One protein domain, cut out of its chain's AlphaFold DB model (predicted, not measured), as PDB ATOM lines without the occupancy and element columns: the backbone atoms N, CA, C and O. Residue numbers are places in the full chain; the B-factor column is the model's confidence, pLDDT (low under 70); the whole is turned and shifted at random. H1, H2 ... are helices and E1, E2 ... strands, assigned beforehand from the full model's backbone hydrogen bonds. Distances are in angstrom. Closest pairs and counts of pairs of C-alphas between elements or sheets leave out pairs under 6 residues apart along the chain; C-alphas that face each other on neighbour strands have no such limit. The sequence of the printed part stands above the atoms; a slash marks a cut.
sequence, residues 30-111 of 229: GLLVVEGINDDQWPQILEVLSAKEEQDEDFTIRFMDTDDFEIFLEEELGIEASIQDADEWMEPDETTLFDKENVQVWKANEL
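Overview. This is residues 30 to 111 of the 229 residues of an uncharacterized protein of Parageobacillus galactosidasius (UniProt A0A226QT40). A small, twisted sheet of four short strands stands toward one end of an elongated domain, and two helices, about perpendicular to each other, stand toward the other end. H2 is over one face of the sheet at edge strand E2, while H1 only grazes the sheet with its residues 42 to 46. The printed part has 82 residues, with two named helices and four named strands in the order E1, H1, H2, E2, E3, E4; the sheet runs E2, E1, E3, E4, all antiparallel, and the class is mixed. The whole is compact, with a radius of gyration of the C-alphas of 12.3 A and spans of 37 by 22 by 19 A.

Along the chain. E1 is residues 32 to 35, beginning at C-alpha 32 (145.769, 160.286, 200.743). H1, residues 42 to 55, is 19.9 A long, and H2, residues 66 to 77, is 16.0 A long. E2 is residues 82 to 85, E3 96 to 99 and E4 104 to 107, ending at C-alpha 107 (142.355, 168.643, 207.377).

Arrangement. From edge to edge of the sheet the strands' lines turn by 88 degrees. N 33 and O 84 of E1 and E2 are 2.8 A apart, within hydrogen-bond range, as are N 98 and O 32 of E3 and E1, 2.8 A. E3 and E4 form a hairpin, with N 97 and O 106 at 2.8 A. H2 and the sheet make two layers, a helix on one face of a sheet: H2 runs along E2, at 25 degrees on the local plane, with a height over the sheet of 9.1 A; their closest C-alphas, Thr 66 and Ile 83, are 5.5 A apart. H1 and H2 are close but not clearly touching, the closest C-alphas, Ile 45 and Leu 77, 7.6 A apart. In H1 and H2 every O i to N i+4 pair is within hydrogen-bond range.

Size, cuts and confidence. The C-alphas farthest apart, Gln 55 and Glu 91, are 37.5 A apart. The printed part has no cut and no long link. Mean pLDDT of the printed part is 95.3, and no printed residue is under 70.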
ATOM      1  N   GLY A  30     152.181 162.763 198.629       94.00
ATOM      2  CA  GLY A  30     152.344 161.583 199.483       94.00
ATOM      3  C   GLY A  30     151.250 161.388 200.539       94.00
ATOM      4  O   GLY A  30     151.299 160.395 201.268       94.00
ATOM      5  N   LEU A  31     150.262 162.283 200.612       97.38
ATOM      6  CA  LEU A  31     149.062 162.108 201.429       97.38
ATOM      7  C   LEU A  31     147.944 161.435 200.624       97.38
ATOM      8  O   LEU A  31     147.936 161.461 199.393       97.38
ATOM      9  N   LEU A  32     146.981 160.850 201.333       98.06
ATOM     10  CA  LEU A  32     145.769 160.286 200.743       98.06
ATOM     11  C   LEU A  32     144.565 161.168 201.056       98.06
ATOM     12  O   LEU A  32     144.389 161.562 202.206       98.06
ATOM     13  N   VAL A  33     143.715 161.429 200.069       98.31
ATOM     14  CA  VAL A  33     142.383 162.006 200.288       98.31
ATOM     15  C   VAL A  33     141.442 160.897 200.738       98.31
ATOM     16  O   VAL A  33     141.412 159.825 200.132       98.31
ATOM     17  N   VAL A  34     140.678 161.167 201.798       98.06
ATOM     18  CA  VAL A  34     139.769 160.195 202.411       98.06
ATOM     19  C   VAL A  34     138.352 160.751 202.488       98.06
ATOM     20  O   VAL A  34     138.089 161.739 203.178       98.06
ATOM     21  N   GLU A  35     137.419 160.068 201.834       97.56
ATOM     22  CA  GLU A  35     135.988 160.374 201.867       97.56
ATOM     23  C   GLU A  35     135.190 159.235 202.522       97.56
ATOM     24  O   GLU A  35     135.600 158.079 202.507       97.56
ATOM     25  N   GLY A  36     134.031 159.552 203.108       96.25
ATOM     26  CA  GLY A  36     133.139 158.556 203.730       96.25
ATOM     27  C   GLY A  36     133.415 158.244 205.208       96.25
ATOM     28  O   GLY A  36     132.629 157.538 205.837       96.25
ATOM     29  N   ILE A  37     134.464 158.825 205.798       96.56
ATOM     30  CA  ILE A  37     134.820 158.651 207.216       96.56
ATOM     31  C   ILE A  37     134.458 159.903 208.021       96.56
ATOM     32  O   ILE A  37     134.884 161.010 207.689       96.56
ATOM     33  N   ASN A  38     133.693 159.735 209.104       95.06
ATOM     34  CA  ASN A  38     133.390 160.814 210.046       95.06
ATOM     35  C   ASN A  38     134.534 161.020 211.050       95.06
ATOM     36  O   ASN A  38     135.224 160.073 211.434       95.06
ATOM     37  N   ASP A  39     134.686 162.253 211.541       94.06
ATOM     38  CA  ASP A  39     135.793 162.630 212.427       94.06
ATOM     39  C   ASP A  39     135.865 161.793 213.723       94.06
ATOM     40  O   ASP A  39     136.947 161.548 214.256       94.06
ATOM     41  N   ASP A  40     134.725 161.313 214.228       96.50
ATOM     42  CA  ASP A  40     134.638 160.484 215.435       96.50
ATOM     43  C   ASP A  40     135.070 159.023 215.223       96.50
ATOM     44  O   ASP A  40     135.316 158.317 216.204       96.50
ATOM     45  N   GLN A  41     135.212 158.575 213.972       97.44
ATOM     46  CA  GLN A  41     135.642 157.215 213.628       97.44
ATOM     47  C   GLN A  41     137.173 157.068 213.607       97.44
ATOM     48  O   GLN A  41     137.687 155.974 213.855       97.44
ATOM     49  N   TRP A  42     137.919 158.155 213.376       97.31
ATOM     50  CA  TRP A  42     139.383 158.125 213.266       97.31
ATOM     51  C   TRP A  42     140.115 157.533 214.472       97.31
ATOM     52  O   TRP A  42     141.012 156.722 214.252       97.31
ATOM     53  N   PRO A  43     139.755 157.836 215.736       97.38
ATOM     54  CA  PRO A  43     140.425 157.225 216.881       97.38
ATOM     55  C   PRO A  43     140.381 155.691 216.859       97.38
ATOM     56  O   PRO A  43     141.386 155.053 217.159       97.38
ATOM     57  N   GLN A  44     139.246 155.106 216.457       97.19
ATOM     58  CA  GLN A  44     139.099 153.654 216.337       97.19
ATOM     59  C   GLN A  44     139.895 153.105 215.146       97.19
ATOM     60  O   GLN A  44     140.552 152.076 215.282       97.19
ATOM     61  N   ILE A  45     139.855 153.785 213.995       97.38
ATOM     62  CA  ILE A  45     140.617 153.386 212.801       97.38
ATOM     63  C   ILE A  45     142.113 153.328 213.122       97.38
ATOM     64  O   ILE A  45     142.757 152.312 212.870       97.38
ATOM     65  N   LEU A  46     142.651 154.389 213.732       96.62
ATOM     66  CA  LEU A  46     144.066 154.484 214.094       96.62
ATOM     67  C   LEU A  46     144.469 153.402 215.108       96.62
ATOM     68  O   LEU A  46     145.535 152.808 214.970       96.62
ATOM     69  N   GLU A  47     143.608 153.098 216.088       95.81
ATOM     70  CA  GLU A  47     143.844 152.015 217.053       95.81
ATOM     71  C   GLU A  47     143.940 150.642 216.366       95.81
ATOM     72  O   GLU A  47     144.871 149.882 216.641       95.81
ATOM     73  N   VAL A  48     143.015 150.327 215.451       95.88
ATOM     74  CA  VAL A  48     143.010 149.035 214.742       95.88
ATOM     75  C   VAL A  48     144.181 148.928 213.767       95.88
ATOM     76  O   VAL A  48     144.820 147.877 213.712       95.88
ATOM     77  N   LEU A  49     144.515 150.010 213.061       94.69
ATOM     78  CA  LEU A  49     145.688 150.089 212.191       94.69
ATOM     79  C   LEU A  49     146.983 149.787 212.960       94.69
ATOM     80  O   LEU A  49     147.720 148.876 212.580       94.69
ATOM     81  N   SER A  50     147.225 150.481 214.079       91.50
ATOM     82  CA  SER A  50     148.411 150.242 214.913       91.50
ATOM     83  C   SER A  50     148.441 148.822 215.487       91.50
ATOM     84  O   SER A  50     149.480 148.168 215.467       91.50
ATOM     85  N   ALA A  51     147.303 148.304 215.963       92.75
ATOM     86  CA  ALA A  51     147.236 146.955 216.520       92.75
ATOM     87  C   ALA A  51     147.519 145.862 215.475       92.75
ATOM     88  O   ALA A  51     148.098 144.831 215.819       92.75
ATOM     89  N   LYS A  52     147.101 146.068 214.221       91.75
ATOM     90  CA  LYS A  52     147.339 145.141 213.106       91.75
ATOM     91  C   LYS A  52     148.819 145.121 212.717       91.75
ATOM     92  O   LYS A  52     149.390 144.043 212.606       91.75
ATOM     93  N   GLU A  53     149.445 146.292 212.625       90.50
ATOM     94  CA  GLU A  53     150.876 146.446 212.319       90.50
ATOM     95  C   GLU A  53     151.788 145.847 213.408       90.50
ATOM     96  O   GLU A  53     152.863 145.334 213.115       90.50
ATOM     97  N   GLU A  54     151.342 145.823 214.670       90.56
ATOM     98  CA  GLU A  54     152.049 145.118 215.752       90.56
ATOM     99  C   GLU A  54     151.894 143.585 215.708       90.56
ATOM    100  O   GLU A  54     152.743 142.864 216.240       90.56
ATOM    101  N   GLN A  55     150.793 143.075 215.149       91.50
ATOM    102  CA  GLN A  55     150.435 141.649 215.195       91.50
ATOM    103  C   GLN A  55     150.856 140.871 213.949       91.50
ATOM    104  O   GLN A  55     151.065 139.658 214.041       91.50
ATOM    105  N   ASP A  56     150.949 141.546 212.811       88.94
ATOM    106  CA  ASP A  56     151.233 140.951 211.514       88.94
ATOM    107  C   ASP A  56     152.489 141.595 210.914       88.94
ATOM    108  O   ASP A  56     152.460 142.736 210.466       88.94
ATOM    109  N   GLU A  57     153.602 140.851 210.916       84.44
ATOM    110  CA  GLU A  57     154.890 141.319 210.377       84.44
ATOM    111  C   GLU A  57     154.836 141.606 208.864       84.44
ATOM    112  O   GLU A  57     155.696 142.329 208.357       84.44
ATOM    113  N   ASP A  58     153.844 141.054 208.155       87.00
ATOM    114  CA  ASP A  58     153.630 141.288 206.726       87.00
ATOM    115  C   ASP A  58     152.671 142.472 206.467       87.00
ATOM    116  O   ASP A  58     152.557 142.936 205.329       87.00
ATOM    117  N   PHE A  59     152.002 142.998 207.502       88.62
ATOM    118  CA  PHE A  59     151.148 144.179 207.401       88.62
ATOM    119  C   PHE A  59     151.975 145.450 207.593       88.62
ATOM    120  O   PHE A  59     152.665 145.631 208.593       88.62
ATOM    121  N   THR A  60     151.915 146.371 206.634       89.75
ATOM    122  CA  THR A  60     152.558 147.683 206.767       89.75
ATOM    123  C   THR A  60     151.728 148.738 206.055       89.75
ATOM    124  O   THR A  60     151.631 148.736 204.825       89.75
ATOM    125  N   ILE A  61     151.180 149.682 206.822       89.62
ATOM    126  CA  ILE A  61     150.262 150.725 206.329       89.62
ATOM    127  C   ILE A  61     150.952 151.572 205.264       89.62
ATOM    128  O   ILE A  61     150.372 151.905 204.234       89.62
ATOM    129  N   ARG A  62     152.240 151.852 205.476       88.31
ATOM    130  CA  ARG A  62     153.087 152.612 204.556       88.31
ATOM    131  C   ARG A  62     153.100 152.055 203.127       88.31
ATOM    132  O   ARG A  62     153.206 152.829 202.179       88.31
ATOM    133  N   PHE A  63     153.026 150.733 202.968       89.50
ATOM    134  CA  PHE A  63     153.103 150.063 201.664       89.50
ATOM    135  C   PHE A  63     151.745 149.633 201.116       89.50
ATOM    136  O   PHE A  63     151.693 149.080 200.020       89.50
ATOM    137  N   MET A  64     150.672 149.904 201.854       92.44
ATOM    138  CA  MET A  64     149.310 149.649 201.418       92.44
ATOM    139  C   MET A  64     148.957 150.591 200.262       92.44
ATOM    140  O   MET A  64     149.214 151.807 200.327       92.44
ATOM    141  N   ASP A  65     148.411 150.024 199.191       94.94
ATOM    142  CA  ASP A  65     147.798 150.813 198.130       94.94
ATOM    143  C   ASP A  65     146.396 151.289 198.548       94.94
ATOM    144  O   ASP A  65     145.922 151.012 199.651       94.94
ATOM    145  N   THR A  66     145.774 152.122 197.720       96.75
ATOM    146  CA  THR A  66     144.482 152.736 198.046       96.75
ATOM    147  C   THR A  66     143.362 151.702 198.143       96.75
ATOM    148  O   THR A  66     142.549 151.786 199.060       96.75
ATOM    149  N   ASP A  67     143.366 150.702 197.257       97.12
ATOM    150  CA  ASP A  67     142.332 149.666 197.180       97.12
ATOM    151  C   ASP A  67     142.408 148.738 198.402       97.12
ATOM    152  O   ASP A  67     141.391 148.445 199.035       97.12
ATOM    153  N   ASP A  68     143.616 148.320 198.791       96.00
ATOM    154  CA  ASP A  68     143.832 147.521 199.997       96.00
ATOM    155  C   ASP A  68     143.403 148.287 201.259       96.00
ATOM    156  O   ASP A  68     142.893 147.682 202.210       96.00
ATOM    157  N   PHE A  69     143.565 149.617 201.276       96.81
ATOM    158  CA  PHE A  69     143.129 150.433 202.407       96.81
ATOM    159  C   PHE A  69     141.605 150.555 202.486       96.81
ATOM    160  O   PHE A  69     141.043 150.421 203.575       96.81
ATOM    161  N   GLU A  70     140.922 150.728 201.352       97.94
ATOM    162  CA  GLU A  70     139.457 150.666 201.282       97.94
ATOM    163  C   GLU A  70     138.929 149.307 201.770       97.94
ATOM    164  O   GLU A  70     138.053 149.262 202.640       97.94
ATOM    165  N   ILE A  71     139.514 148.202 201.290       97.00
ATOM    166  CA  ILE A  71     139.144 146.838 201.704       97.00
ATOM    167  C   ILE A  71     139.350 146.654 203.207       97.00
ATOM    168  O   ILE A  71     138.482 146.104 203.886       97.00
ATOM    169  N   PHE A  72     140.468 147.133 203.755       95.81
ATOM    170  CA  PHE A  72     140.725 147.067 205.191       95.81
ATOM    171  C   PHE A  72     139.637 147.791 205.999       95.81
ATOM    172  O   PHE A  72     139.135 147.243 206.984       95.81
ATOM    173  N   LEU A  73     139.257 149.005 205.591       97.06
ATOM    174  CA  LEU A  73     138.221 149.785 206.272       97.06
ATOM    175  C   LEU A  73     136.853 149.083 206.214       97.06
ATOM    176  O   LEU A  73     136.136 149.050 207.221       97.06
ATOM    177  N   GLU A  74     136.511 148.467 205.083       97.56
ATOM    178  CA  GLU A  74     135.255 147.732 204.933       97.56
ATOM    179  C   GLU A  74     135.258 146.418 205.736       97.56
ATOM    180  O   GLU A  74     134.340 146.173 206.524       97.56
ATOM    181  N   GLU A  75     136.284 145.577 205.588       96.44
ATOM    182  CA  GLU A  75     136.309 144.231 206.174       96.44
ATOM    183  C   GLU A  75     136.550 144.232 207.691       96.44
ATOM    184  O   GLU A  75     135.935 143.441 208.413       96.44
ATOM    185  N   GLU A  76     137.416 145.117 208.198       94.88
ATOM    186  CA  GLU A  76     137.795 145.133 209.619       94.88
ATOM    187  C   GLU A  76     136.895 146.039 210.463       94.88
ATOM    188  O   GLU A  76     136.676 145.778 211.650       94.88
ATOM    189  N   LEU A  77     136.368 147.113 209.866       96.25
ATOM    190  CA  LEU A  77     135.626 148.148 210.590       96.25
ATOM    191  C   LEU A  77     134.189 148.334 210.092       96.25
ATOM    192  O   LEU A  77     133.396 148.978 210.786       96.25
ATOM    193  N   GLY A  78     133.819 147.758 208.944       96.94
ATOM    194  CA  GLY A  78     132.500 147.956 208.343       96.94
ATOM    195  C   GLY A  78     132.277 149.389 207.857       96.94
ATOM    196  O   GLY A  78     131.142 149.869 207.903       96.94
ATOM    197  N   ILE A  79     133.349 150.088 207.472       97.50
ATOM    198  CA  ILE A  79     133.324 151.480 207.019       97.50
ATOM    199  C   ILE A  79     133.492 151.503 205.501       97.50
ATOM    200  O   ILE A  79     134.523 151.096 204.983       97.50
ATOM    201  N   GLU A  80     132.484 152.018 204.802       97.31
ATOM    202  CA  GLU A  80     132.575 152.312 203.372       97.31
ATOM    203  C   GLU A  80     133.257 153.677 203.199       97.31
ATOM    204  O   GLU A  80     132.725 154.702 203.638       97.31
ATOM    205  N   ALA A  81     134.444 153.684 202.599       97.38
ATOM    206  CA  ALA A  81     135.246 154.878 202.360       97.38
ATOM    207  C   ALA A  81     135.785 154.879 200.927       97.38
ATOM    208  O   ALA A  81     135.875 153.823 200.304       97.38
ATOM    209  N   SER A  82     136.152 156.060 200.430       98.00
ATOM    210  CA  SER A  82     136.911 156.199 199.187       98.00
ATOM    211  C   SER A  82     138.265 156.833 199.472       98.00
ATOM    212  O   SER A  82     138.341 157.842 200.182       98.00
ATOM    213  N   ILE A  83     139.318 156.223 198.936       98.00
ATOM    214  CA  ILE A  83     140.710 156.587 199.152       98.00
ATOM    215  C   ILE A  83     141.372 156.831 197.798       98.00
ATOM    216  O   ILE A  83     141.340 155.990 196.903       98.00
ATOM    217  N   GLN A  84     142.029 157.975 197.657       97.75
ATOM    218  CA  GLN A  84     142.822 158.294 196.470       97.75
ATOM    219  C   GLN A  84     144.097 159.032 196.865       97.75
ATOM    220  O   GLN A  84     144.147 159.669 197.919       97.75
ATOM    221  N   ASP A  85     145.124 158.971 196.020       97.50
ATOM    222  CA  ASP A  85     146.291 159.838 196.180       97.50
ATOM    223  C   ASP A  85     145.852 161.307 196.094       97.50
ATOM    224  O   ASP A  85     145.064 161.683 195.221       97.50
ATOM    225  N   ALA A  86     146.344 162.137 197.012       97.50
ATOM    226  CA  ALA A  86     146.128 163.572 196.944       97.50
ATOM    227  C   ALA A  86     146.860 164.169 195.734       97.50
ATOM    228  O   ALA A  86     147.966 163.745 195.387       97.50
ATOM    229  N   ASP A  87     146.268 165.201 195.126       96.44
ATOM    230  CA  ASP A  87     147.007 166.043 194.188       96.44
ATOM    231  C   ASP A  87     148.222 166.660 194.904       96.44
ATOM    232  O   ASP A  87     148.215 166.852 196.119       96.44
ATOM    233  N   GLU A  88     149.289 166.989 194.166       95.38
ATOM    234  CA  GLU A  88     150.500 167.592 194.757       95.38
ATOM    235  C   GLU A  88     150.175 168.891 195.515       95.38
ATOM    236  O   GLU A  88     150.758 169.186 196.560       95.38
ATOM    237  N   TRP A  89     149.215 169.648 194.982       95.38
ATOM    238  CA  TRP A  89     148.744 170.906 195.529       95.38
ATOM    239  C   TRP A  89     147.223 170.957 195.508       95.38
ATOM    240  O   TRP A  89     146.616 170.703 194.468       95.38
ATOM    241  N   MET A  90     146.626 171.340 196.632       96.00
ATOM    242  CA  MET A  90     145.174 171.366 196.809       96.00
ATOM    243  C   MET A  90     144.696 172.672 197.442       96.00
ATOM    244  O   MET A  90     145.460 173.392 198.092       96.00
ATOM    245  N   GLU A  91     143.408 172.973 197.279       96.88
ATOM    246  CA  GLU A  91     142.773 174.072 198.003       96.88
ATOM    247  C   GLU A  91     142.761 173.788 199.523       96.88
ATOM    248  O   GLU A  91     142.546 172.652 199.947       96.88
ATOM    249  N   PRO A  92     142.975 174.807 200.377       97.38
ATOM    250  CA  PRO A  92     142.947 174.654 201.827       97.38
ATOM    251  C   PRO A  92     141.501 174.609 202.344       97.38
ATOM    252  O   PRO A  92     140.994 175.601 202.883       97.38
ATOM    253  N   ASP A  93     140.839 173.465 202.195       97.19
ATOM    254  CA  ASP A  93     139.451 173.240 202.605       97.19
ATOM    255  C   ASP A  93     139.306 172.163 203.707       97.19
ATOM    256  O   ASP A  93     140.257 171.823 204.408       97.19
ATOM    257  N   GLU A  94     138.086 171.672 203.929       97.00
ATOM    258  CA  GLU A  94     137.778 170.667 204.962       97.00
ATOM    259  C   GLU A  94     138.061 169.220 204.508       97.00
ATOM    260  O   GLU A  94     137.641 168.272 205.183       97.00
ATOM    261  N   THR A  95     138.742 169.023 203.372       97.69
ATOM    262  CA  THR A  95     139.116 167.693 202.878       97.69
ATOM    263  C   THR A  95     139.970 166.969 203.913       97.69
ATOM    264  O   THR A  95     140.945 167.515 204.437       97.69
ATOM    265  N   THR A  96     139.597 165.725 204.213       98.19
ATOM    266  CA  THR A  96     140.350 164.864 205.125       98.19
ATOM    267  C   THR A  96     141.518 164.223 204.391       98.19
ATOM    268  O   THR A  96     141.336 163.595 203.348       98.19
ATOM    269  N   LEU A  97     142.702 164.351 204.976       98.25
ATOM    270  CA  LEU A  97     143.947 163.801 204.469       98.25
ATOM    271  C   LEU A  97     144.500 162.773 205.454       98.25
ATOM    272  O   LEU A  97     144.477 162.996 206.667       98.25
ATOM    273  N   PHE A  98     145.030 161.668 204.940       98.00
ATOM    274  CA  PHE A  98     145.709 160.646 205.728       98.00
ATOM    275  C   PHE A  98     147.179 160.528 205.323       98.00
ATOM    276  O   PHE A  98     147.514 160.309 204.158       98.00
ATOM    277  N   ASP A  99     148.056 160.662 206.313       96.44
ATOM    278  CA  ASP A  99     149.495 160.477 206.199       96.44
ATOM    279  C   ASP A  99     149.851 159.036 206.584       96.44
ATOM    280  O   ASP A  99     149.864 158.682 207.768       96.44
ATOM    281  N   LYS A 100     150.160 158.207 205.581       93.31
ATOM    282  CA  LYS A 100     150.564 156.805 205.779       93.31
ATOM    283  C   LYS A 100     151.904 156.649 206.500       93.31
ATOM    284  O   LYS A 100     152.136 155.615 207.119       93.31
ATOM    285  N   GLU A 101     152.800 157.628 206.392       91.56
ATOM    286  CA  GLU A 101     154.150 157.557 206.962       91.56
ATOM    287  C   GLU A 101     154.127 157.810 208.470       91.56
ATOM    288  O   GLU A 101     154.816 157.127 209.229       91.56
ATOM    289  N   ASN A 102     153.322 158.782 208.905       92.38
ATOM    290  CA  ASN A 102     153.198 159.144 210.318       92.38
ATOM    291  C   ASN A 102     151.949 158.562 210.994       92.38
ATOM    292  O   ASN A 102     151.811 158.704 212.210       92.38
ATOM    293  N   VAL A 103     151.064 157.912 210.231       93.75
ATOM    294  CA  VAL A 103     149.774 157.363 210.684       93.75
ATOM    295  C   VAL A 103     148.943 158.462 211.358       93.75
ATOM    296  O   VAL A 103     148.543 158.375 212.521       93.75
ATOM    297  N   GLN A 104     148.750 159.561 210.628       95.38
ATOM    298  CA  GLN A 104     148.091 160.775 211.113       95.38
ATOM    299  C   GLN A 104     147.018 161.256 210.146       95.38
ATOM    300  O   GLN A 104     147.083 161.019 208.945       95.38
ATOM    301  N   VAL A 105     146.029 161.953 210.699       97.38
ATOM    302  CA  VAL A 105     144.910 162.528 209.955       97.38
ATOM    303  C   VAL A 105     144.993 164.037 210.081       97.38
ATOM    304  O   VAL A 105     145.211 164.552 211.179       97.38
ATOM    305  N   TRP A 106     144.785 164.721 208.969       96.62
ATOM    306  CA  TRP A 106     144.808 166.174 208.875       96.62
ATOM    307  C   TRP A 106     143.584 166.663 208.111       96.62
ATOM    308  O   TRP A 106     143.029 165.937 207.283       96.62
ATOM    309  N   LYS A 107     143.180 167.910 208.344       97.38
ATOM    310  CA  LYS A 107     142.355 168.643 207.377       97.38
ATOM    311  C   LYS A 107     143.259 169.463 206.464       97.38
ATOM    312  O   LYS A 107     144.246 170.037 206.926       97.38
ATOM    313  N   ALA A 108     142.927 169.548 205.177       97.50
ATOM    314  CA  ALA A 108     143.714 170.324 204.219       97.50
ATOM    315  C   ALA A 108     143.907 171.780 204.690       97.50
ATOM    316  O   ALA A 108     145.011 172.312 204.636       97.50
ATOM    317  N   ASN A 109     142.878 172.408 205.260       97.38
ATOM    318  CA  ASN A 109     142.948 173.769 205.794       97.38
ATOM    319  C   ASN A 109     143.784 173.953 207.078       97.38
ATOM    320  O   ASN A 109     144.041 175.107 207.451       97.38
ATOM    321  N   GLU A 110     144.202 172.868 207.735       96.50
ATOM    322  CA  GLU A 110     145.097 172.867 208.900       96.50
ATOM    323  C   GLU A 110     146.577 172.814 208.498       96.50
ATOM    324  O   GLU A 110     147.445 173.112 209.324       96.50
ATOM    325  N   LEU A 111     146.871 172.464 207.241       96.38
ATOM    326  CA  LEU A 111     148.230 172.421 206.711       96.38
ATOM    327  C   LEU A 111     148.795 173.826 206.453       96.38
ATOM    328  O   LEU A 111     148.081 174.834 206.392       96.38
TER     329      LEU A 111